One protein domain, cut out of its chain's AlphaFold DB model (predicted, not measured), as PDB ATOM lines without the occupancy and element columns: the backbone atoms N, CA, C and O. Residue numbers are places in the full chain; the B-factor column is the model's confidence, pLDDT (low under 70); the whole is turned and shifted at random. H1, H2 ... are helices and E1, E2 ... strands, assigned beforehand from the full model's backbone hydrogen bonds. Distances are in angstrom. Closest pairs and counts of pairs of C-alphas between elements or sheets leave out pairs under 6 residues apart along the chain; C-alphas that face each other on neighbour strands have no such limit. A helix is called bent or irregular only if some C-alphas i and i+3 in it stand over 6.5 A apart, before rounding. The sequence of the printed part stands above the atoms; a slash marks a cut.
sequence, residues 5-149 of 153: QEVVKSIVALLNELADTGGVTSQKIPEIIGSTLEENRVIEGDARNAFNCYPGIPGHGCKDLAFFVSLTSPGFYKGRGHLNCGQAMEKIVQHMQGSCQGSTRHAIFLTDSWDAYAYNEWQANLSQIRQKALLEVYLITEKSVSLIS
ATOM      1  N   GLN A   5     148.288 119.415 203.736       89.81
ATOM      2  CA  GLN A   5     147.795 120.641 204.364       89.81
ATOM      3  C   GLN A   5     148.726 121.190 205.455       89.81
ATOM      4  O   GLN A   5     148.914 122.402 205.521       89.81
ATOM      5  N   GLU A   6     149.311 120.335 206.298       90.50
ATOM      6  CA  GLU A   6     150.212 120.798 207.362       90.50
ATOM      7  C   GLU A   6     151.537 121.320 206.798       90.50
ATOM      8  O   GLU A   6     151.955 122.419 207.158       90.50
ATOM      9  N   VAL A   7     152.137 120.622 205.827       92.50
ATOM     10  CA  VAL A   7     153.378 121.103 205.203       92.50
ATOM     11  C   VAL A   7     153.149 122.392 204.410       92.50
ATOM     12  O   VAL A   7     153.973 123.301 204.459       92.50
ATOM     13  N   VAL A   8     151.994 122.537 203.750       92.62
ATOM     14  CA  VAL A   8     151.632 123.780 203.056       92.62
ATOM     15  C   VAL A   8     151.450 124.934 204.042       92.62
ATOM     16  O   VAL A   8     151.879 126.045 203.741       92.62
ATOM     17  N   LYS A   9     150.880 124.705 205.233       92.19
ATOM     18  CA  LYS A   9     150.825 125.747 206.272       92.19
ATOM     19  C   LYS A   9     152.224 126.193 206.694       92.19
ATOM     20  O   LYS A   9     152.437 127.395 206.818       92.19
ATOM     21  N   SER A  10     153.165 125.265 206.867       92.56
ATOM     22  CA  SER A  10     154.560 125.598 207.184       92.56
ATOM     23  C   SER A  10     155.238 126.382 206.055       92.56
ATOM     24  O   SER A  10     155.880 127.393 206.326       92.56
ATOM     25  N   ILE A  11     155.025 125.992 204.789       92.81
ATOM     26  CA  ILE A  11     155.533 126.737 203.623       92.81
ATOM     27  C   ILE A  11     154.983 128.168 203.639       92.81
ATOM     28  O   ILE A  11     155.726 129.129 203.460       92.81
ATOM     29  N   VAL A  12     153.680 128.323 203.873       90.06
ATOM     30  CA  VAL A  12     153.021 129.633 203.878       90.06
ATOM     31  C   VAL A  12     153.475 130.501 205.047       90.06
ATOM     32  O   VAL A  12     153.657 131.699 204.855       90.06
ATOM     33  N   ALA A  13     153.703 129.922 206.227       89.88
ATOM     34  CA  ALA A  13     154.258 130.655 207.361       89.88
ATOM     35  C   ALA A  13     155.612 131.289 206.998       89.88
ATOM     36  O   ALA A  13     155.787 132.491 207.179       89.88
ATOM     37  N   LEU A  14     156.509 130.524 206.370       89.50
ATOM     38  CA  LEU A  14     157.800 131.036 205.899       89.50
ATOM     39  C   LEU A  14     157.649 132.085 204.787       89.50
ATOM     40  O   LEU A  14     158.364 133.085 204.773       89.50
ATOM     41  N   LEU A  15     156.711 131.896 203.852       88.25
ATOM     42  CA  LEU A  15     156.436 132.894 202.812       88.25
ATOM     43  C   LEU A  15     155.916 134.214 203.400       88.25
ATOM     44  O   LEU A  15     156.304 135.274 202.912       88.25
ATOM     45  N   ASN A  16     155.087 134.158 204.445       85.44
ATOM     46  CA  ASN A  16     154.593 135.336 205.158       85.44
ATOM     47  C   ASN A  16     155.722 136.065 205.902       85.44
ATOM     48  O   ASN A  16     155.836 137.279 205.777       85.44
ATOM     49  N   GLU A  17     156.605 135.346 206.600       86.31
ATOM     50  CA  GLU A  17     157.781 135.953 207.249       86.31
ATOM     51  C   GLU A  17     158.688 136.668 206.235       86.31
ATOM     52  O   GLU A  17     159.223 137.748 206.492       86.31
ATOM     53  N   LEU A  18     158.842 136.091 205.042       84.56
ATOM     54  CA  LEU A  18     159.609 136.713 203.966       84.56
ATOM     55  C   LEU A  18     158.880 137.897 203.330       84.56
ATOM     56  O   LEU A  18     159.551 138.799 202.813       84.56
ATOM     57  N   ALA A  19     157.547 137.934 203.384       80.44
ATOM     58  CA  ALA A  19     156.773 139.059 202.881       80.44
ATOM     59  C   ALA A  19     157.107 140.356 203.631       80.44
ATOM     60  O   ALA A  19     157.318 141.391 202.991       80.44
ATOM     61  N   ASP A  20     157.333 140.269 204.946       77.44
ATOM     62  CA  ASP A  20     157.784 141.390 205.785       77.44
ATOM     63  C   ASP A  20     159.180 141.917 205.394       77.44
ATOM     64  O   ASP A  20     159.540 143.058 205.686       77.44
ATOM     65  N   THR A  21     159.970 141.113 204.672       82.19
ATOM     66  CA  THR A  21     161.307 141.481 204.162       82.19
ATOM     67  C   THR A  21     161.314 141.890 202.681       82.19
ATOM     68  O   THR A  21     162.377 142.063 202.069       82.19
ATOM     69  N   GLY A  22     160.129 142.082 202.092       82.31
ATOM     70  CA  GLY A  22     159.949 142.494 200.699       82.31
ATOM     71  C   GLY A  22     159.802 141.337 199.706       82.31
ATOM     72  O   GLY A  22     160.071 141.535 198.518       82.31
ATOM     73  N   GLY A  23     159.404 140.155 200.182       86.44
ATOM     74  CA  GLY A  23     158.991 139.009 199.372       86.44
ATOM     75  C   GLY A  23     160.112 138.084 198.904       86.44
ATOM     76  O   GLY A  23     161.308 138.335 199.089       86.44
ATOM     77  N   VAL A  24     159.714 136.985 198.257       91.00
ATOM     78  CA  VAL A  24     160.623 135.923 197.810       91.00
ATOM     79  C   VAL A  24     160.928 136.011 196.314       91.00
ATOM     80  O   VAL A  24     160.070 136.341 195.497       91.00
ATOM     81  N   THR A  25     162.168 135.716 195.917       91.62
ATOM     82  CA  THR A  25     162.523 135.560 194.499       91.62
ATOM     83  C   THR A  25     162.144 134.170 193.998       91.62
ATOM     84  O   THR A  25     162.222 133.195 194.739       91.62
ATOM     85  N   SER A  26     161.791 134.045 192.719       90.75
ATOM     86  CA  SER A  26     161.384 132.759 192.130       90.75
ATOM     87  C   SER A  26     162.435 131.647 192.298       90.75
ATOM     88  O   SER A  26     162.085 130.481 192.434       90.75
ATOM     89  N   GLN A  27     163.722 132.003 192.373       89.44
ATOM     90  CA  GLN A  27     164.833 131.069 192.592       89.44
ATOM     91  C   GLN A  27     164.882 130.484 194.011       89.44
ATOM     92  O   GLN A  27     165.424 129.400 194.186       89.44
ATOM     93  N   LYS A  28     164.326 131.180 195.012       90.62
ATOM     94  CA  LYS A  28     164.314 130.734 196.416       90.62
ATOM     95  C   LYS A  28     163.129 129.828 196.752       90.62
ATOM     96  O   LYS A  28     163.158 129.153 197.774       90.62
ATOM     97  N   ILE A  29     162.096 129.792 195.907       92.19
ATOM     98  CA  ILE A  29     160.895 128.976 196.140       92.19
ATOM     99  C   ILE A  29     161.239 127.484 196.324       92.19
ATOM    100  O   ILE A  29     160.797 126.912 197.321       92.19
ATOM    101  N   PRO A  30     162.064 126.847 195.463       91.69
ATOM    102  CA  PRO A  30     162.454 125.452 195.667       91.69
ATOM    103  C   PRO A  30     163.215 125.214 196.977       91.69
ATOM    104  O   PRO A  30     163.029 124.176 197.599       91.69
ATOM    105  N   GLU A  31     164.055 126.156 197.411       90.56
ATOM    106  CA  GLU A  31     164.833 126.027 198.655       90.56
ATOM    107  C   GLU A  31     163.934 126.069 199.894       90.56
ATOM    108  O   GLU A  31     164.120 125.272 200.816       90.56
ATOM    109  N   ILE A  32     162.926 126.949 199.892       92.00
ATOM    110  CA  ILE A  32     161.929 127.042 200.966       92.00
ATOM    111  C   ILE A  32     161.125 125.749 201.030       92.00
ATOM    112  O   ILE A  32     161.071 125.115 202.077       92.00
ATOM    113  N   ILE A  33     160.554 125.326 199.898       93.25
ATOM    114  CA  ILE A  33     159.739 124.108 199.835       93.25
ATOM    115  C   ILE A  33     160.563 122.891 200.256       93.25
ATOM    116  O   ILE A  33     160.100 122.104 201.073       93.25
ATOM    117  N   GLY A  34     161.790 122.757 199.746       91.94
ATOM    118  CA  GLY A  34     162.687 121.656 200.085       91.94
ATOM    119  C   GLY A  34     162.971 121.575 201.581       91.94
ATOM    120  O   GLY A  34     162.721 120.534 202.183       91.94
ATOM    121  N   SER A  35     163.393 122.690 202.188       91.00
ATOM    122  CA  SER A  35     163.655 122.761 203.635       91.00
ATOM    123  C   SER A  35     162.414 122.384 204.445       91.00
ATOM    124  O   SER A  35     162.493 121.579 205.368       91.00
ATOM    125  N   THR A  36     161.236 122.888 204.057       92.94
ATOM    126  CA  THR A  36     159.996 122.569 204.773       92.94
ATOM    127  C   THR A  36     159.600 121.098 204.631       92.94
ATOM    128  O   THR A  36     159.126 120.500 205.597       92.94
ATOM    129  N   LEU A  37     159.787 120.490 203.456       92.31
ATOM    130  CA  LEU A  37     159.509 119.067 203.246       92.31
ATOM    131  C   LEU A  37     160.439 118.177 204.082       92.31
ATOM    132  O   LEU A  37     159.969 117.190 204.649       92.31
ATOM    133  N   GLU A  38     161.725 118.526 204.182       90.44
ATOM    134  CA  GLU A  38     162.706 117.816 205.016       90.44
ATOM    135  C   GLU A  38     162.367 117.941 206.511       90.44
ATOM    136  O   GLU A  38     162.272 116.934 207.216       90.44
ATOM    137  N   GLU A  39     162.096 119.158 206.996       90.69
ATOM    138  CA  GLU A  39     161.725 119.423 208.396       90.69
ATOM    139  C   GLU A  39     160.450 118.680 208.816       90.69
ATOM    140  O   GLU A  39     160.363 118.154 209.929       90.69
ATOM    141  N   ASN A  40     159.476 118.584 207.908       89.69
ATOM    142  CA  ASN A  40     158.220 117.868 208.132       89.69
ATOM    143  C   ASN A  40     158.310 116.365 207.815       89.69
ATOM    144  O   ASN A  40     157.298 115.672 207.912       89.69
ATOM    145  N   ARG A  41     159.495 115.847 207.457       89.56
ATOM    146  CA  ARG A  41     159.732 114.435 207.097       89.56
ATOM    147  C   ARG A  41     158.797 113.920 205.995       89.56
ATOM    148  O   ARG A  41     158.404 112.756 206.002       89.56
ATOM    149  N   VAL A  42     158.427 114.792 205.056       88.75
ATOM    150  CA  VAL A  42     157.633 114.428 203.868       88.75
ATOM    151  C   VAL A  42     158.514 113.736 202.830       88.75
ATOM    152  O   VAL A  42     158.053 112.865 202.097       88.75
ATOM    153  N   ILE A  43     159.790 114.115 202.775       85.25
ATOM    154  CA  ILE A  43     160.803 113.514 201.910       85.25
ATOM    155  C   ILE A  43     161.993 113.052 202.753       85.25
ATOM    156  O   ILE A  43     162.300 113.646 203.786       85.25
ATOM    157  N   GLU A  44     162.675 112.007 202.291       74.06
ATOM    158  CA  GLU A  44     163.935 111.533 202.861       74.06
ATOM    159  C   GLU A  44     165.069 111.766 201.849       74.06
ATOM    160  O   GLU A  44     164.945 111.411 200.676       74.06
ATOM    161  N   GLY A  45     166.188 112.345 202.295       69.56
ATOM    162  CA  GLY A  45     167.362 112.594 201.450       69.56
ATOM    163  C   GLY A  45     167.397 113.986 200.807       69.56
ATOM    164  O   GLY A  45     166.782 114.917 201.304       69.56
ATOM    165  N   ASP A  46     168.171 114.135 199.727       72.50
ATOM    166  CA  ASP A  46     168.446 115.426 199.077       72.50
ATOM    167  C   ASP A  46     167.188 116.037 198.429       72.50
ATOM    168  O   ASP A  46     166.734 115.571 197.373       72.50
ATOM    169  N   ALA A  47     166.671 117.129 199.013       73.94
ATOM    170  CA  ALA A  47     165.543 117.895 198.485       73.94
ATOM    171  C   ALA A  47     165.665 118.252 196.997       73.94
ATOM    172  O   ALA A  47     164.650 118.290 196.297       73.94
ATOM    173  N   ARG A  48     166.882 118.444 196.464       67.19
ATOM    174  CA  ARG A  48     167.093 118.799 195.047       67.19
ATOM    175  C   ARG A  48     166.621 117.719 194.076       67.19
ATOM    176  O   ARG A  48     166.415 118.008 192.899       67.19
ATOM    177  N   ASN A  49     166.455 116.486 194.553       78.44
ATOM    178  CA  ASN A  49     166.060 115.336 193.746       78.44
ATOM    179  C   ASN A  49     164.716 114.719 194.147       78.44
ATOM    180  O   ASN A  49     164.299 113.759 193.495       78.44
ATOM    181  N   ALA A  50     164.043 115.255 195.164       87.38
ATOM    182  CA  ALA A  50     162.833 114.659 195.720       87.38
ATOM    183  C   ALA A  50     161.535 115.137 195.046       87.38
ATOM    184  O   ALA A  50     160.556 114.395 195.011       87.38
ATOM    185  N   PHE A  51     161.518 116.341 194.468       91.88
ATOM    186  CA  PHE A  51     160.323 116.932 193.859       91.88
ATOM    187  C   PHE A  51     160.658 117.806 192.642       91.88
ATOM    188  O   PHE A  51     161.794 118.248 192.463       91.88
ATOM    189  N   ASN A  52     159.665 118.058 191.787       93.50
ATOM    190  CA  ASN A  52     159.745 119.104 190.762       93.50
ATOM    191  C   ASN A  52     159.125 120.406 191.298       93.50
ATOM    192  O   ASN A  52     158.131 120.356 192.018       93.50
ATOM    193  N   CYS A  53     159.671 121.572 190.942       93.56
ATOM    194  CA  CYS A  53     159.162 122.860 191.424       93.56
ATOM    195  C   CYS A  53     159.097 123.914 190.317       93.56
ATOM    196  O   CYS A  53     160.075 124.135 189.599       93.56
ATOM    197  N   TYR A  54     157.960 124.604 190.231       94.44
ATOM    198  CA  TYR A  54     157.686 125.653 189.253       94.44
ATOM    199  C   TYR A  54     157.126 126.903 189.954       94.44
ATOM    200  O   TYR A  54     156.103 126.783 190.615       94.44
ATOM    201  N   PRO A  55     157.724 128.099 189.798       89.38
ATOM    202  CA  PRO A  55     158.998 128.343 189.135       89.38
ATOM    203  C   PRO A  55     160.157 127.740 189.942       89.38
ATOM    204  O   PRO A  55     160.023 127.426 191.124       89.38
ATOM    205  N   GLY A  56     161.303 127.575 189.288       79.31
ATOM    206  CA  GLY A  56     162.494 127.027 189.922       79.31
ATOM    207  C   GLY A  56     163.092 125.883 189.126       79.31
ATOM    208  O   GLY A  56     163.237 126.000 187.911       79.31
ATOM    209  N   ILE A  57     163.494 124.819 189.821       65.38
ATOM    210  CA  ILE A  57     164.232 123.696 189.248       65.38
ATOM    211  C   ILE A  57     163.224 122.669 188.698       65.38
ATOM    212  O   ILE A  57     162.661 121.891 189.480       65.38
ATOM    213  N   PRO A  58     163.010 122.573 187.370       60.62
ATOM    214  CA  PRO A  58     162.582 121.313 186.786       60.62
ATOM    215  C   PRO A  58     163.745 120.343 187.011       60.62
ATOM    216  O   PRO A  58     164.726 120.352 186.272       60.62
ATOM    217  N   GLY A  59     163.700 119.612 188.128       61.06
ATOM    218  CA  GLY A  59     164.730 118.641 188.489       61.06
ATOM    219  C   GLY A  59     165.047 117.687 187.335       61.06
ATOM    220  O   GLY A  59     164.263 117.529 186.397       61.06
ATOM    221  N   HIS A  60     166.199 117.021 187.398       66.31
ATOM    222  CA  HIS A  60     166.501 115.961 186.443       66.31
ATOM    223  C   HIS A  60     165.468 114.830 186.598       66.31
ATOM    224  O   HIS A  60     165.434 114.126 187.610       66.31
ATOM    225  N   GLY A  61     164.618 114.680 185.580       84.00
ATOM    226  CA  GLY A  61     163.590 113.649 185.508       84.00
ATOM    227  C   GLY A  61     162.281 113.987 186.227       84.00
ATOM    228  O   GLY A  61     162.150 114.966 186.963       84.00
ATOM    229  N   CYS A  62     161.295 113.131 185.986       91.19
ATOM    230  CA  CYS A  62     159.974 113.226 186.584       91.19
ATOM    231  C   CYS A  62     159.981 112.680 188.007       91.19
ATOM    232  O   CYS A  62     160.500 111.590 188.253       91.19
ATOM    233  N   LYS A  63     159.405 113.445 188.934       92.56
ATOM    234  CA  LYS A  63     159.270 113.076 190.344       92.56
ATOM    235  C   LYS A  63     157.817 112.770 190.675       92.56
ATOM    236  O   LYS A  63     156.909 113.241 189.988       92.56
ATOM    237  N   ASP A  64     157.611 111.984 191.725       93.56
ATOM    238  CA  ASP A  64     156.270 111.630 192.196       93.56
ATOM    239  C   ASP A  64     155.496 112.863 192.700       93.56
ATOM    240  O   ASP A  64     154.298 112.988 192.441       93.56
ATOM    241  N   LEU A  65     156.215 113.805 193.323       94.19
ATOM    242  CA  LEU A  65     155.707 115.059 193.875       94.19
ATOM    243  C   LEU A  65     156.146 116.267 193.034       94.19
ATOM    244  O   LEU A  65     157.326 116.414 192.698       94.19
ATOM    245  N   ALA A  66     155.205 117.161 192.729       95.12
ATOM    246  CA  ALA A  66     155.473 118.423 192.048       95.12
ATOM    247  C   ALA A  66     154.744 119.605 192.701       95.12
ATOM    248  O   ALA A  66     153.553 119.527 193.004       95.12
ATOM    249  N   PHE A  67     155.454 120.722 192.851       96.12
ATOM    250  CA  PHE A  67     154.917 121.997 193.315       96.12
ATOM    251  C   PHE A  67     154.821 122.998 192.167       96.12
ATOM    252  O   PHE A  67     155.765 123.187 191.398       96.12
ATOM    253  N   PHE A  68     153.687 123.681 192.099       96.81
ATOM    254  CA  PHE A  68     153.413 124.775 191.180       96.81
ATOM    255  C   PHE A  68     153.015 125.977 192.028       96.81
ATOM    256  O   PHE A  68     152.110 125.877 192.846       96.81
ATOM    257  N   VAL A  69     153.717 127.093 191.892       95.69
ATOM    258  CA  VAL A  69     153.624 128.230 192.806       95.69
ATOM    259  C   VAL A  69     153.399 129.499 191.997       95.69
ATOM    260  O   VAL A  69     154.217 129.877 191.159       95.69
ATOM    261  N   SER A  70     152.272 130.150 192.258       95.50
ATOM    262  CA  SER A  70     151.870 131.424 191.672       95.50
ATOM    263  C   SER A  70     151.808 132.480 192.770       95.50
ATOM    264  O   SER A  70     150.893 132.461 193.588       95.50
ATOM    265  N   LEU A  71     152.774 133.395 192.791       92.12
ATOM    266  CA  LEU A  71     152.815 134.510 193.740       92.12
ATOM    267  C   LEU A  71     152.837 135.818 192.953       92.12
ATOM    268  O   LEU A  71     153.768 136.082 192.192       92.12
ATOM    269  N   THR A  72     151.788 136.619 193.112       90.31
ATOM    270  CA  THR A  72     151.520 137.819 192.300       90.31
ATOM    271  C   THR A  72     151.104 139.036 193.118       90.31
ATOM    272  O   THR A  72     151.111 140.155 192.603       90.31
ATOM    273  N   SER A  73     150.766 138.848 194.389       86.25
ATOM    274  CA  SER A  73     150.348 139.904 195.297       86.25
ATOM    275  C   SER A  73     151.567 140.647 195.847       86.25
ATOM    276  O   SER A  73     152.580 140.018 196.186       86.25
ATOM    277  N   PRO A  74     151.498 141.988 195.953       75.38
ATOM    278  CA  PRO A  74     152.534 142.778 196.606       75.38
ATOM    279  C   PRO A  74     152.806 142.237 198.013       75.38
ATOM    280  O   PRO A  74     151.873 142.028 198.777       75.38
ATOM    281  N   GLY A  75     154.073 141.980 198.335       79.44
ATOM    282  CA  GLY A  75     154.482 141.353 199.595       79.44
ATOM    283  C   GLY A  75     155.036 139.948 199.387       79.44
ATOM    284  O   GLY A  75     156.128 139.669 199.854       79.44
ATOM    285  N   PHE A  76     154.386 139.089 198.601       81.75
ATOM    286  CA  PHE A  76     154.848 137.705 198.445       81.75
ATOM    287  C   PHE A  76     155.991 137.537 197.448       81.75
ATOM    288  O   PHE A  76     156.846 136.676 197.638       81.75
ATOM    289  N   TYR A  77     156.047 138.351 196.395       83.69
ATOM    290  CA  TYR A  77     157.024 138.168 195.326       83.69
ATOM    291  C   TYR A  77     158.030 139.318 195.235       83.69
ATOM    292  O   TYR A  77     157.714 140.493 195.414       83.69
ATOM    293  N   LYS A  78     159.265 138.957 194.885       86.50
ATOM    294  CA  LYS A  78     160.369 139.867 194.583       86.50
ATOM    295  C   LYS A  78     160.999 139.505 193.245       86.50
ATOM    296  O   LYS A  78     161.316 138.344 192.984       86.50
ATOM    297  N   GLY A  79     161.251 140.509 192.409       86.25
ATOM    298  CA  GLY A  79     161.927 140.325 191.123       86.25
ATOM    299  C   GLY A  79     161.056 139.662 190.047       86.25
ATOM    300  O   GLY A  79     159.832 139.739 190.083       86.25
ATOM    301  N   ARG A  80     161.704 139.057 189.043       87.38
ATOM    302  CA  ARG A  80     161.058 138.436 187.871       87.38
ATOM    303  C   ARG A  80     161.032 136.903 187.978       87.38
ATOM    304  O   ARG A  80     161.715 136.312 188.813       87.38
ATOM    305  N   GLY A  81     160.276 136.259 187.088       89.31
ATOM    306  CA  GLY A  81     160.248 134.797 186.940       89.31
ATOM    307  C   GLY A  81     159.224 134.077 187.819       89.31
ATOM    308  O   GLY A  81     159.197 132.852 187.824       89.31
ATOM    309  N   HIS A  82     158.391 134.821 188.548       93.50
ATOM    310  CA  HIS A  82     157.193 134.272 189.183       93.50
ATOM    311  C   HIS A  82     156.146 133.931 188.129       93.50
ATOM    312  O   HIS A  82     156.078 134.583 187.086       93.50
ATOM    313  N   LEU A  83     155.354 132.901 188.408       95.38
ATOM    314  CA  LEU A  83     154.220 132.521 187.576       95.38
ATOM    315  C   LEU A  83     152.974 133.247 188.080       95.38
ATOM    316  O   LEU A  83     152.805 133.424 189.285       95.38
ATOM    317  N   ASN A  84     152.096 133.636 187.163       95.25
ATOM    318  CA  ASN A  84     150.712 133.939 187.512       95.25
ATOM    319  C   ASN A  84     149.861 132.655 187.551       95.25
ATOM    320  O   ASN A  84     150.323 131.572 187.178       95.25
ATOM    321  N   CYS A  85     148.604 132.785 187.983       95.75
ATOM    322  CA  CYS A  85     147.715 131.647 188.201       95.75
ATOM    323  C   CYS A  85     147.518 130.807 186.924       95.75
ATOM    324  O   CYS A  85     147.687 129.588 186.956       95.75
ATOM    325  N   GLY A  86     147.257 131.457 185.785       97.00
ATOM    326  CA  GLY A  86     147.099 130.782 184.493       97.00
ATOM    327  C   GLY A  86     148.383 130.113 183.998       97.00
ATOM    328  O   GLY A  86     148.344 128.971 183.553       97.00
ATOM    329  N   GLN A  87     149.539 130.762 184.156       97.06
ATOM    330  CA  GLN A  87     150.842 130.180 183.818       97.06
ATOM    331  C   GLN A  87     151.160 128.953 184.680       97.06
ATOM    332  O   GLN A  87     151.729 127.981 184.190       97.06
ATOM    333  N   ALA A  88     150.798 128.973 185.964       97.44
ATOM    334  CA  ALA A  88     150.952 127.812 186.830       97.44
ATOM    335  C   ALA A  88     150.034 126.659 186.395       97.44
ATOM    336  O   ALA A  88     150.500 125.523 186.321       97.44
ATOM    337  N   MET A  89     148.778 126.931 186.018       97.69
ATOM    338  CA  MET A  89     147.878 125.914 185.446       97.69
ATOM    339  C   MET A  89     148.412 125.335 184.136       97.69
ATOM    340  O   MET A  89     148.448 124.116 183.977       97.69
ATOM    341  N   GLU A  90     148.898 126.183 183.233       97.56
ATOM    342  CA  GLU A  90     149.547 125.749 181.998       97.56
ATOM    343  C   GLU A  90     150.736 124.824 182.308       97.56
ATOM    344  O   GLU A  90     150.875 123.761 181.699       97.56
ATOM    345  N   LYS A  91     151.566 125.166 183.304       96.88
ATOM    346  CA  LYS A  91     152.689 124.319 183.737       96.88
ATOM    347  C   LYS A  91     152.238 122.992 184.331       96.88
ATOM    348  O   LYS A  91     152.865 121.977 184.032       96.88
ATOM    349  N   ILE A  92     151.154 122.975 185.107       97.00
ATOM    350  CA  ILE A  92     150.545 121.731 185.599       97.00
ATOM    351  C   ILE A  92     150.188 120.836 184.413       97.00
ATOM    352  O   ILE A  92     150.562 119.666 184.399       97.00
ATOM    353  N   VAL A  93     149.519 121.381 183.396       97.19
ATOM    354  CA  VAL A  93     149.106 120.625 182.208       97.19
ATOM    355  C   VAL A  93     150.311 120.130 181.408       97.19
ATOM    356  O   VAL A  93     150.408 118.934 181.132       97.19
ATOM    357  N   GLN A  94     151.270 121.007 181.102       95.94
ATOM    358  CA  GLN A  94     152.497 120.654 180.378       95.94
ATOM    359  C   GLN A  94     153.291 119.546 181.085       95.94
ATOM    360  O   GLN A  94     153.807 118.639 180.432       95.94
ATOM    361  N   HIS A  95     153.370 119.593 182.415       95.38
ATOM    362  CA  HIS A  95     154.092 118.602 183.209       95.38
ATOM    363  C   HIS A  95     153.315 117.284 183.320       95.38
ATOM    364  O   HIS A  95     153.831 116.226 182.973       95.38
ATOM    365  N   MET A  96     152.059 117.336 183.769       95.88
ATOM    366  CA  MET A  96     151.261 116.159 184.147       95.88
ATOM    367  C   MET A  96     150.600 115.441 182.964       95.88
ATOM    368  O   MET A  96     150.236 114.272 183.087       95.88
ATOM    369  N   GLN A  97     150.395 116.124 181.837       95.25
ATOM    370  CA  GLN A  97     149.873 115.528 180.598       95.25
ATOM    371  C   GLN A  97     150.907 115.503 179.468       95.25
ATOM    372  O   GLN A  97     150.638 114.921 178.423       95.25
ATOM    373  N   GLY A  98     152.074 116.119 179.669       93.62
ATOM    374  CA  GLY A  98     153.190 116.078 178.733       93.62
ATOM    375  C   GLY A  98     154.357 115.279 179.297       93.62
ATOM    376  O   GLY A  98     154.350 114.050 179.277       93.62
ATOM    377  N   SER A  99     155.381 115.980 179.787       90.94
ATOM    378  CA  SER A  99     156.702 115.397 180.061       90.94
ATOM    379  C   SER A  99     156.723 114.328 181.153       90.94
ATOM    380  O   SER A  99     157.563 113.435 181.101       90.94
ATOM    381  N   CYS A 100     155.825 114.418 182.134       93.75
ATOM    382  CA  CYS A 100     155.799 113.571 183.327       93.75
ATOM    383  C   CYS A 100     154.457 112.869 183.539       93.75
ATOM    384  O   CYS A 100     154.082 112.524 184.665       93.75
ATOM    385  N   GLN A 101     153.740 112.629 182.440       94.50
ATOM    386  CA  GLN A 101     152.466 111.932 182.459       94.50
ATOM    387  C   GLN A 101     152.587 110.547 183.107       94.50
ATOM    388  O   GLN A 101     153.340 109.688 182.662       94.50
ATOM    389  N   GLY A 102     151.795 110.322 184.158       92.50
ATOM    390  CA  GLY A 102     151.751 109.051 184.887       92.50
ATOM    391  C   GLY A 102     152.905 108.826 185.869       92.50
ATOM    392  O   GLY A 102     152.786 107.936 186.706       92.50
ATOM    393  N   SER A 103     153.970 109.632 185.812       94.88
ATOM    394  CA  SER A 103     155.077 109.591 186.775       94.88
ATOM    395  C   SER A 103     154.804 110.456 187.999       94.88
ATOM    396  O   SER A 103     155.051 110.024 189.117       94.88
ATOM    397  N   THR A 104     154.280 111.665 187.802       95.56
ATOM    398  CA  THR A 104     153.894 112.533 188.916       95.56
ATOM    399  C   THR A 104     152.495 112.156 189.392       95.56
ATOM    400  O   THR A 104     151.538 112.166 188.614       95.56
ATOM    401  N   ARG A 105     152.383 111.784 190.668       95.81
ATOM    402  CA  ARG A 105     151.145 111.316 191.310       95.81
ATOM    403  C   ARG A 105     150.556 112.352 192.257       95.81
ATOM    404  O   ARG A 105     149.347 112.312 192.480       95.81
ATOM    405  N   HIS A 106     151.372 113.287 192.738       96.06
ATOM    406  CA  HIS A 106     150.978 114.349 193.653       96.06
ATOM    407  C   HIS A 106     151.398 115.708 193.084       96.06
ATOM    408  O   HIS A 106     152.580 115.977 192.871       96.06
ATOM    409  N   ALA A 107     150.420 116.570 192.821       96.44
ATOM    410  CA  ALA A 107     150.623 117.933 192.353       96.44
ATOM    411  C   ALA A 107     150.022 118.916 193.361       96.44
ATOM    412  O   ALA A 107     148.825 118.865 193.649       96.44
ATOM    413  N   ILE A 108     150.848 119.826 193.870       97.06
ATOM    414  CA  ILE A 108     150.440 120.866 194.813       97.06
ATOM    415  C   ILE A 108     150.525 122.211 194.109       97.06
ATOM    416  O   ILE A 108     151.605 122.650 193.717       97.06
ATOM    417  N   PHE A 109     149.380 122.864 193.937       97.56
ATOM    418  CA  PHE A 109     149.290 124.194 193.360       97.56
ATOM    419  C   PHE A 109     149.045 125.226 194.458       97.56
ATOM    420  O   PHE A 109     147.971 125.277 195.052       97.56
ATOM    421  N   LEU A 110     150.042 126.060 194.717       95.94
ATOM    422  CA  LEU A 110     149.971 127.192 195.627       95.94
ATOM    423  C   LEU A 110     149.699 128.463 194.823       95.94
ATOM    424  O   LEU A 110     150.442 128.768 193.890       95.94
ATOM    425  N   THR A 111     148.668 129.222 195.184       95.56
ATOM    426  CA  THR A 111     148.438 130.545 194.599       95.56
ATOM    427  C   THR A 111     147.996 131.553 195.642       95.56
ATOM    428  O   THR A 111     147.226 131.218 196.535       95.56
ATOM    429  N   ASP A 112     148.446 132.795 195.521       92.94
ATOM    430  CA  ASP A 112     147.944 133.923 196.314       92.94
ATOM    431  C   ASP A 112     146.804 134.689 195.622       92.94
ATOM    432  O   ASP A 112     146.130 135.519 196.228       92.94
ATOM    433  N   SER A 113     146.562 134.391 194.346       93.06
ATOM    434  CA  SER A 113     145.516 135.004 193.539       93.06
ATOM    435  C   SER A 113     144.896 133.943 192.638       93.06
ATOM    436  O   SER A 113     145.524 133.458 191.696       93.06
ATOM    437  N   TRP A 114     143.685 133.496 192.973       94.12
ATOM    438  CA  TRP A 114     142.963 132.522 192.155       94.12
ATOM    439  C   TRP A 114     142.293 133.211 190.964       94.12
ATOM    440  O   TRP A 114     141.499 134.133 191.146       94.12
ATOM    441  N   ASP A 115     142.563 132.716 189.758       94.56
ATOM    442  CA  ASP A 115     141.953 133.207 188.524       94.56
ATOM    443  C   ASP A 115     140.920 132.201 187.996       94.56
ATOM    444  O   ASP A 115     141.253 131.148 187.444       94.56
ATOM    445  N   ALA A 116     139.640 132.535 188.165       92.69
ATOM    446  CA  ALA A 116     138.534 131.702 187.700       92.69
ATOM    447  C   ALA A 116     138.418 131.652 186.167       92.69
ATOM    448  O   ALA A 116     137.949 130.647 185.631       92.69
ATOM    449  N   TYR A 117     138.840 132.700 185.452       94.38
ATOM    450  CA  TYR A 117     138.815 132.704 183.989       94.38
ATOM    451  C   TYR A 117     139.892 131.773 183.440       94.38
ATOM    452  O   TYR A 117     139.586 130.930 182.597       94.38
ATOM    453  N   ALA A 118     141.108 131.854 183.987       94.12
ATOM    454  CA  ALA A 118     142.174 130.913 183.652       94.12
ATOM    455  C   ALA A 118     141.794 129.470 184.030       94.12
ATOM    456  O   ALA A 118     142.047 128.539 183.267       94.12
ATOM    457  N   TYR A 119     141.123 129.267 185.171       94.44
ATOM    458  CA  TYR A 119     140.617 127.943 185.536       94.44
ATOM    459  C   TYR A 119     139.656 127.380 184.491       94.44
ATOM    460  O   TYR A 119     139.796 126.217 184.127       94.44
ATOM    461  N   ASN A 120     138.709 128.179 183.995       94.19
ATOM    462  CA  ASN A 120     137.745 127.723 182.993       94.19
ATOM    463  C   ASN A 120     138.429 127.269 181.694       94.19
ATOM    464  O   ASN A 120     137.986 126.300 181.083       94.19
ATOM    465  N   GLU A 121     139.523 127.923 181.298       95.06
ATOM    466  CA  GLU A 121     140.328 127.519 180.140       95.06
ATOM    467  C   GLU A 121     140.959 126.131 180.338       95.06
ATOM    468  O   GLU A 121     140.894 125.280 179.453       95.06
ATOM    469  N   TRP A 122     141.505 125.865 181.529       95.44
ATOM    470  CA  TRP A 122     142.224 124.621 181.836       95.44
ATOM    471  C   TRP A 122     141.373 123.544 182.519       95.44
ATOM    472  O   TRP A 122     141.865 122.452 182.819       95.44
ATOM    473  N   GLN A 123     140.092 123.811 182.768       94.75
ATOM    474  CA  GLN A 123     139.217 122.991 183.606       94.75
ATOM    475  C   GLN A 123     139.168 121.528 183.154       94.75
ATOM    476  O   GLN A 123     139.261 120.615 183.981       94.75
ATOM    477  N   ALA A 124     139.037 121.296 181.845       95.06
ATOM    478  CA  ALA A 124     138.981 119.954 181.275       95.06
ATOM    479  C   ALA A 124     140.286 119.180 181.526       95.06
ATOM    480  O   ALA A 124     140.251 118.033 181.978       95.06
ATOM    481  N   ASN A 125     141.438 119.822 181.314       96.50
ATOM    482  CA  ASN A 125     142.753 119.231 181.559       96.50
ATOM    483  C   ASN A 125     142.965 118.922 183.045       96.50
ATOM    484  O   ASN A 125     143.332 117.798 183.396       96.50
ATOM    485  N   LEU A 126     142.672 119.878 183.931       95.69
ATOM    486  CA  LEU A 126     142.810 119.696 185.379       95.69
ATOM    487  C   LEU A 126     141.892 118.580 185.897       95.69
ATOM    488  O   LEU A 126     142.285 117.804 186.768       95.69
ATOM    489  N   SER A 127     140.692 118.445 185.327       94.88
ATOM    490  CA  SER A 127     139.760 117.364 185.669       94.88
ATOM    491  C   SER A 127     140.305 115.995 185.254       94.88
ATOM    492  O   SER A 127     140.284 115.061 186.053       94.88
ATOM    493  N   GLN A 128     140.875 115.877 184.052       94.75
ATOM    494  CA  GLN A 128     141.520 114.641 183.594       94.75
ATOM    495  C   GLN A 128     142.759 114.273 184.421       94.75
ATOM    496  O   GLN A 128     142.984 113.095 184.696       94.75
ATOM    497  N   ILE A 129     143.557 115.258 184.843       95.50
ATOM    498  CA  ILE A 129     144.701 115.032 185.739       95.50
ATOM    499  C   ILE A 129     144.216 114.453 187.073       95.50
ATOM    500  O   ILE A 129     144.745 113.441 187.530       95.50
ATOM    501  N   ARG A 130     143.150 115.022 187.650       94.19
ATOM    502  CA  ARG A 130     142.556 114.573 188.924       94.19
ATOM    503  C   ARG A 130     141.976 113.161 188.898       94.19
ATOM    504  O   ARG A 130     141.787 112.568 189.954       94.19
ATOM    505  N   GLN A 131     141.692 112.612 187.718       93.31
ATOM    506  CA  GLN A 131     141.280 111.210 187.584       93.31
ATOM    507  C   GLN A 131     142.451 110.235 187.778       93.31
ATOM    508  O   GLN A 131     142.225 109.055 188.032       93.31
ATOM    509  N   LYS A 132     143.698 110.701 187.632       93.56
ATOM    510  CA  LYS A 132     144.907 109.856 187.602       93.56
ATOM    511  C   LYS A 132     145.908 110.176 188.714       93.56
ATOM    512  O   LYS A 132     146.734 109.323 189.034       93.56
ATOM    513  N   ALA A 133     145.843 111.381 189.271       95.25
ATOM    514  CA  ALA A 133     146.763 111.916 190.264       95.25
ATOM    515  C   ALA A 133     146.014 112.781 191.287       95.25
ATOM    516  O   ALA A 133     144.930 113.302 191.008       95.25
ATOM    517  N   LEU A 134     146.608 112.966 192.464       95.31
ATOM    518  CA  LEU A 134     146.145 113.945 193.434       95.31
ATOM    519  C   LEU A 134     146.592 115.338 192.983       95.31
ATOM    520  O   LEU A 134     147.782 115.589 192.816       95.31
ATOM    521  N   LEU A 135     145.633 116.244 192.795       96.25
ATOM    522  CA  LEU A 135     145.890 117.668 192.597       96.25
ATOM    523  C   LEU A 135     145.215 118.438 193.730       96.25
ATOM    524  O   LEU A 135     143.981 118.489 193.790       96.25
ATOM    525  N   GLU A 136     146.025 119.033 194.598       95.75
ATOM    526  CA  GLU A 136     145.573 119.924 195.665       95.75
ATOM    527  C   GLU A 136     145.889 121.366 195.286       95.75
ATOM    528  O   GLU A 136     146.999 121.680 194.862       95.75
ATOM    529  N   VAL A 137     144.900 122.246 195.428       96.12
ATOM    530  CA  VAL A 137     145.053 123.670 195.131       96.12
ATOM    531  C   VAL A 137     144.817 124.458 196.404       96.12
ATOM    532  O   VAL A 137     143.752 124.349 197.007       96.12
ATOM    533  N   TYR A 138     145.786 125.272 196.793       95.69
ATOM    534  CA  TYR A 138     145.727 126.086 197.993       95.69
ATOM    535  C   TYR A 138     145.741 127.565 197.634       95.69
ATOM    536  O   TYR A 138     146.662 128.045 196.973       95.69
ATOM    537  N   LEU A 139     144.717 128.276 198.109       93.50
ATOM    538  CA  LEU A 139     144.691 129.729 198.135       93.50
ATOM    539  C   LEU A 139     145.400 130.211 199.398       93.50
ATOM    540  O   LEU A 139     145.025 129.838 200.516       93.50
ATOM    541  N   ILE A 140     146.407 131.044 199.196       90.25
ATOM    542  CA  ILE A 140     147.225 131.641 200.237       90.25
ATOM    543  C   ILE A 140     146.782 133.086 200.422       90.25
ATOM    544  O   ILE A 140     146.615 133.834 199.464       90.25
ATOM    545  N   THR A 141     146.610 133.479 201.674       82.81
ATOM    546  CA  THR A 141     146.475 134.878 202.074       82.81
ATOM    547  C   THR A 141     147.459 135.149 203.208       82.81
ATOM    548  O   THR A 141     147.938 134.208 203.842       82.81
ATOM    549  N   GLU A 142     147.709 136.419 203.530       71.75
ATOM    550  CA  GLU A 142     148.595 136.818 204.642       71.75
ATOM    551  C   GLU A 142     148.271 136.120 205.977       71.75
ATOM    552  O   GLU A 142     149.129 135.988 206.843       71.75
ATOM    553  N   LYS A 143     147.022 135.674 206.174       72.56
ATOM    554  CA  LYS A 143     146.535 135.154 207.462       72.56
ATOM    555  C   LYS A 143     146.055 133.712 207.418       72.56
ATOM    556  O   LYS A 143     145.737 133.155 208.468       72.56
ATOM    557  N   SER A 144     145.924 133.110 206.239       80.94
ATOM    558  CA  SER A 144     145.324 131.783 206.132       80.94
ATOM    559  C   SER A 144     145.709 131.040 204.862       80.94
ATOM    560  O   SER A 144     146.014 131.626 203.824       80.94
ATOM    561  N   VAL A 145     145.614 129.717 204.964       88.25
ATOM    562  CA  VAL A 145     145.674 128.784 203.843       88.25
ATOM    563  C   VAL A 145     144.316 128.118 203.718       88.25
ATOM    564  O   VAL A 145     143.805 127.567 204.695       88.25
ATOM    565  N   SER A 146     143.740 128.143 202.520       90.31
ATOM    566  CA  SER A 146     142.464 127.490 202.224       90.31
ATOM    567  C   SER A 146     142.609 126.536 201.048       90.31
ATOM    568  O   SER A 146     143.092 126.921 199.987       90.31
ATOM    569  N   LEU A 147     142.171 125.289 201.220       90.31
ATOM    570  CA  LEU A 147     142.080 124.335 200.116       90.31
ATOM    571  C   LEU A 147     140.913 124.735 199.202       90.31
ATOM    572  O   LEU A 147     139.769 124.821 199.652       90.31
ATOM    573  N   ILE A 148     141.187 124.948 197.919       88.56
ATOM    574  CA  ILE A 148     140.163 125.200 196.909       88.56
ATOM    575  C   ILE A 148     139.538 123.864 196.508       88.56
ATOM    576  O   ILE A 148     140.205 122.961 195.994       88.56
ATOM    577  N   SER A 149     138.226 123.743 196.707       84.75
ATOM    578  CA  SER A 149     137.470 122.604 196.193       84.75
ATOM    579  C   SER A 149     137.238 122.783 194.698       84.75
ATOM    580  O   SER A 149     136.371 123.547 194.277       84.75
TER     581      SER A 149
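AT A GLANCE: This is residues 5 to 149 of the 153 residues of an uncharacterized protein of Desulfonatronospira thiodismutans ASO3-1 (UniProt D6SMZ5). What is the overall shape? A twisted sheet of five strands stands between helices: H1 and H2 cover one face, H3 runs along the strands on the opposite face, and H4 packs side by side with H3 while only grazing the sheet. What is it made of? The printed part has 145 residues with four named helices and five named strands, in the order H1 H2 E1 E2 H3 E3 H4 E4 E5, of the mixed class, helices and strands. The mixed sheet runs E1 E2 E3 E4 E5, with E1 to E4 parallel and E5 antiparallel to E4. How large is it? It is compact and rounded, with a radius of gyration of the C-alphas of 14.1 A and spans of 38 by 38 by 27 A.

IN THESE COORDINATES: Where are the strands? E1 is residues 51 to 54, E2 residues 65 to 70, E3 residues 106 to 111, E4 residues 134 to 141, 22.6 A long from first to last C-alpha, and E5 residues 144 to 147, ending at C-alpha 147 (142.080, 124.335, 200.116). Where are the helices? H1, residues 5 to 19, begins at C-alpha 5 (147.795, 120.641, 204.364) and is 20.5 A long; H2 is residues 29 to 39, 15.6 A. H3, residues 85 to 99, is 20.3 A long and only just irregular, C-alphas 96 and 99 being 6.8 A apart; H4, residues 116 to 130, is 17.6 A long and irregular, C-alphas 121 and 124 being 7.8 A apart.

HOW THE PARTS SIT: How do the strands pair? N 54 and O 67 are 2.9 A apart between E1 and E2, N 68 and O 108 2.8 A between E2 and E3, and N 109 and O 136 2.8 A between E3 and E4, each within hydrogen-bond range. E4 and E5 form a hairpin, with N 139 and O 146 at 2.8 A. What is on the faces? The domain has three layers, helices on both faces of a sheet: H1 and H2, at heights of 8.1 A and 9.8 A over the sheet, are on the same face, and H3, at 9.4 A, is on the opposite face, over E2 and E3. E2, H3, E3 and E3, H4, E4 are strand-helix-strand units, parallel neighbour strands with a helix between, with right-handed crossovers. How do the helices meet? H1 and H2 touch at a steep tilt of 49 degrees, opposite ways, the closest C-alphas being those of Ile 11 and Thr 36, 6.2 A. H3 and H4 touch at a shallow tilt of 25 degrees, the same way, with the C-alphas of Gly 86 and Ala 118 closest at 5.0 A. Every O i to N i+4 pair is within hydrogen-bond range in H1 and H2, against 10 of 11 in H3 and 9 of 11 in H4.

THE WHOLE: How far does it reach? The two C-alphas farthest apart, those of Thr 21 and Gln 131, are 39.9 A apart, and the printed part has no cut. Which links are long? Those from H2 to E1 and from E2 to H3 are long; in the second, residues 77 to 78 pair in parallel with residues 24 to 25. Where is confidence low? The mean pLDDT of the printed part is 89.9, and residues 45, 48 and 57 to 60 are under 70.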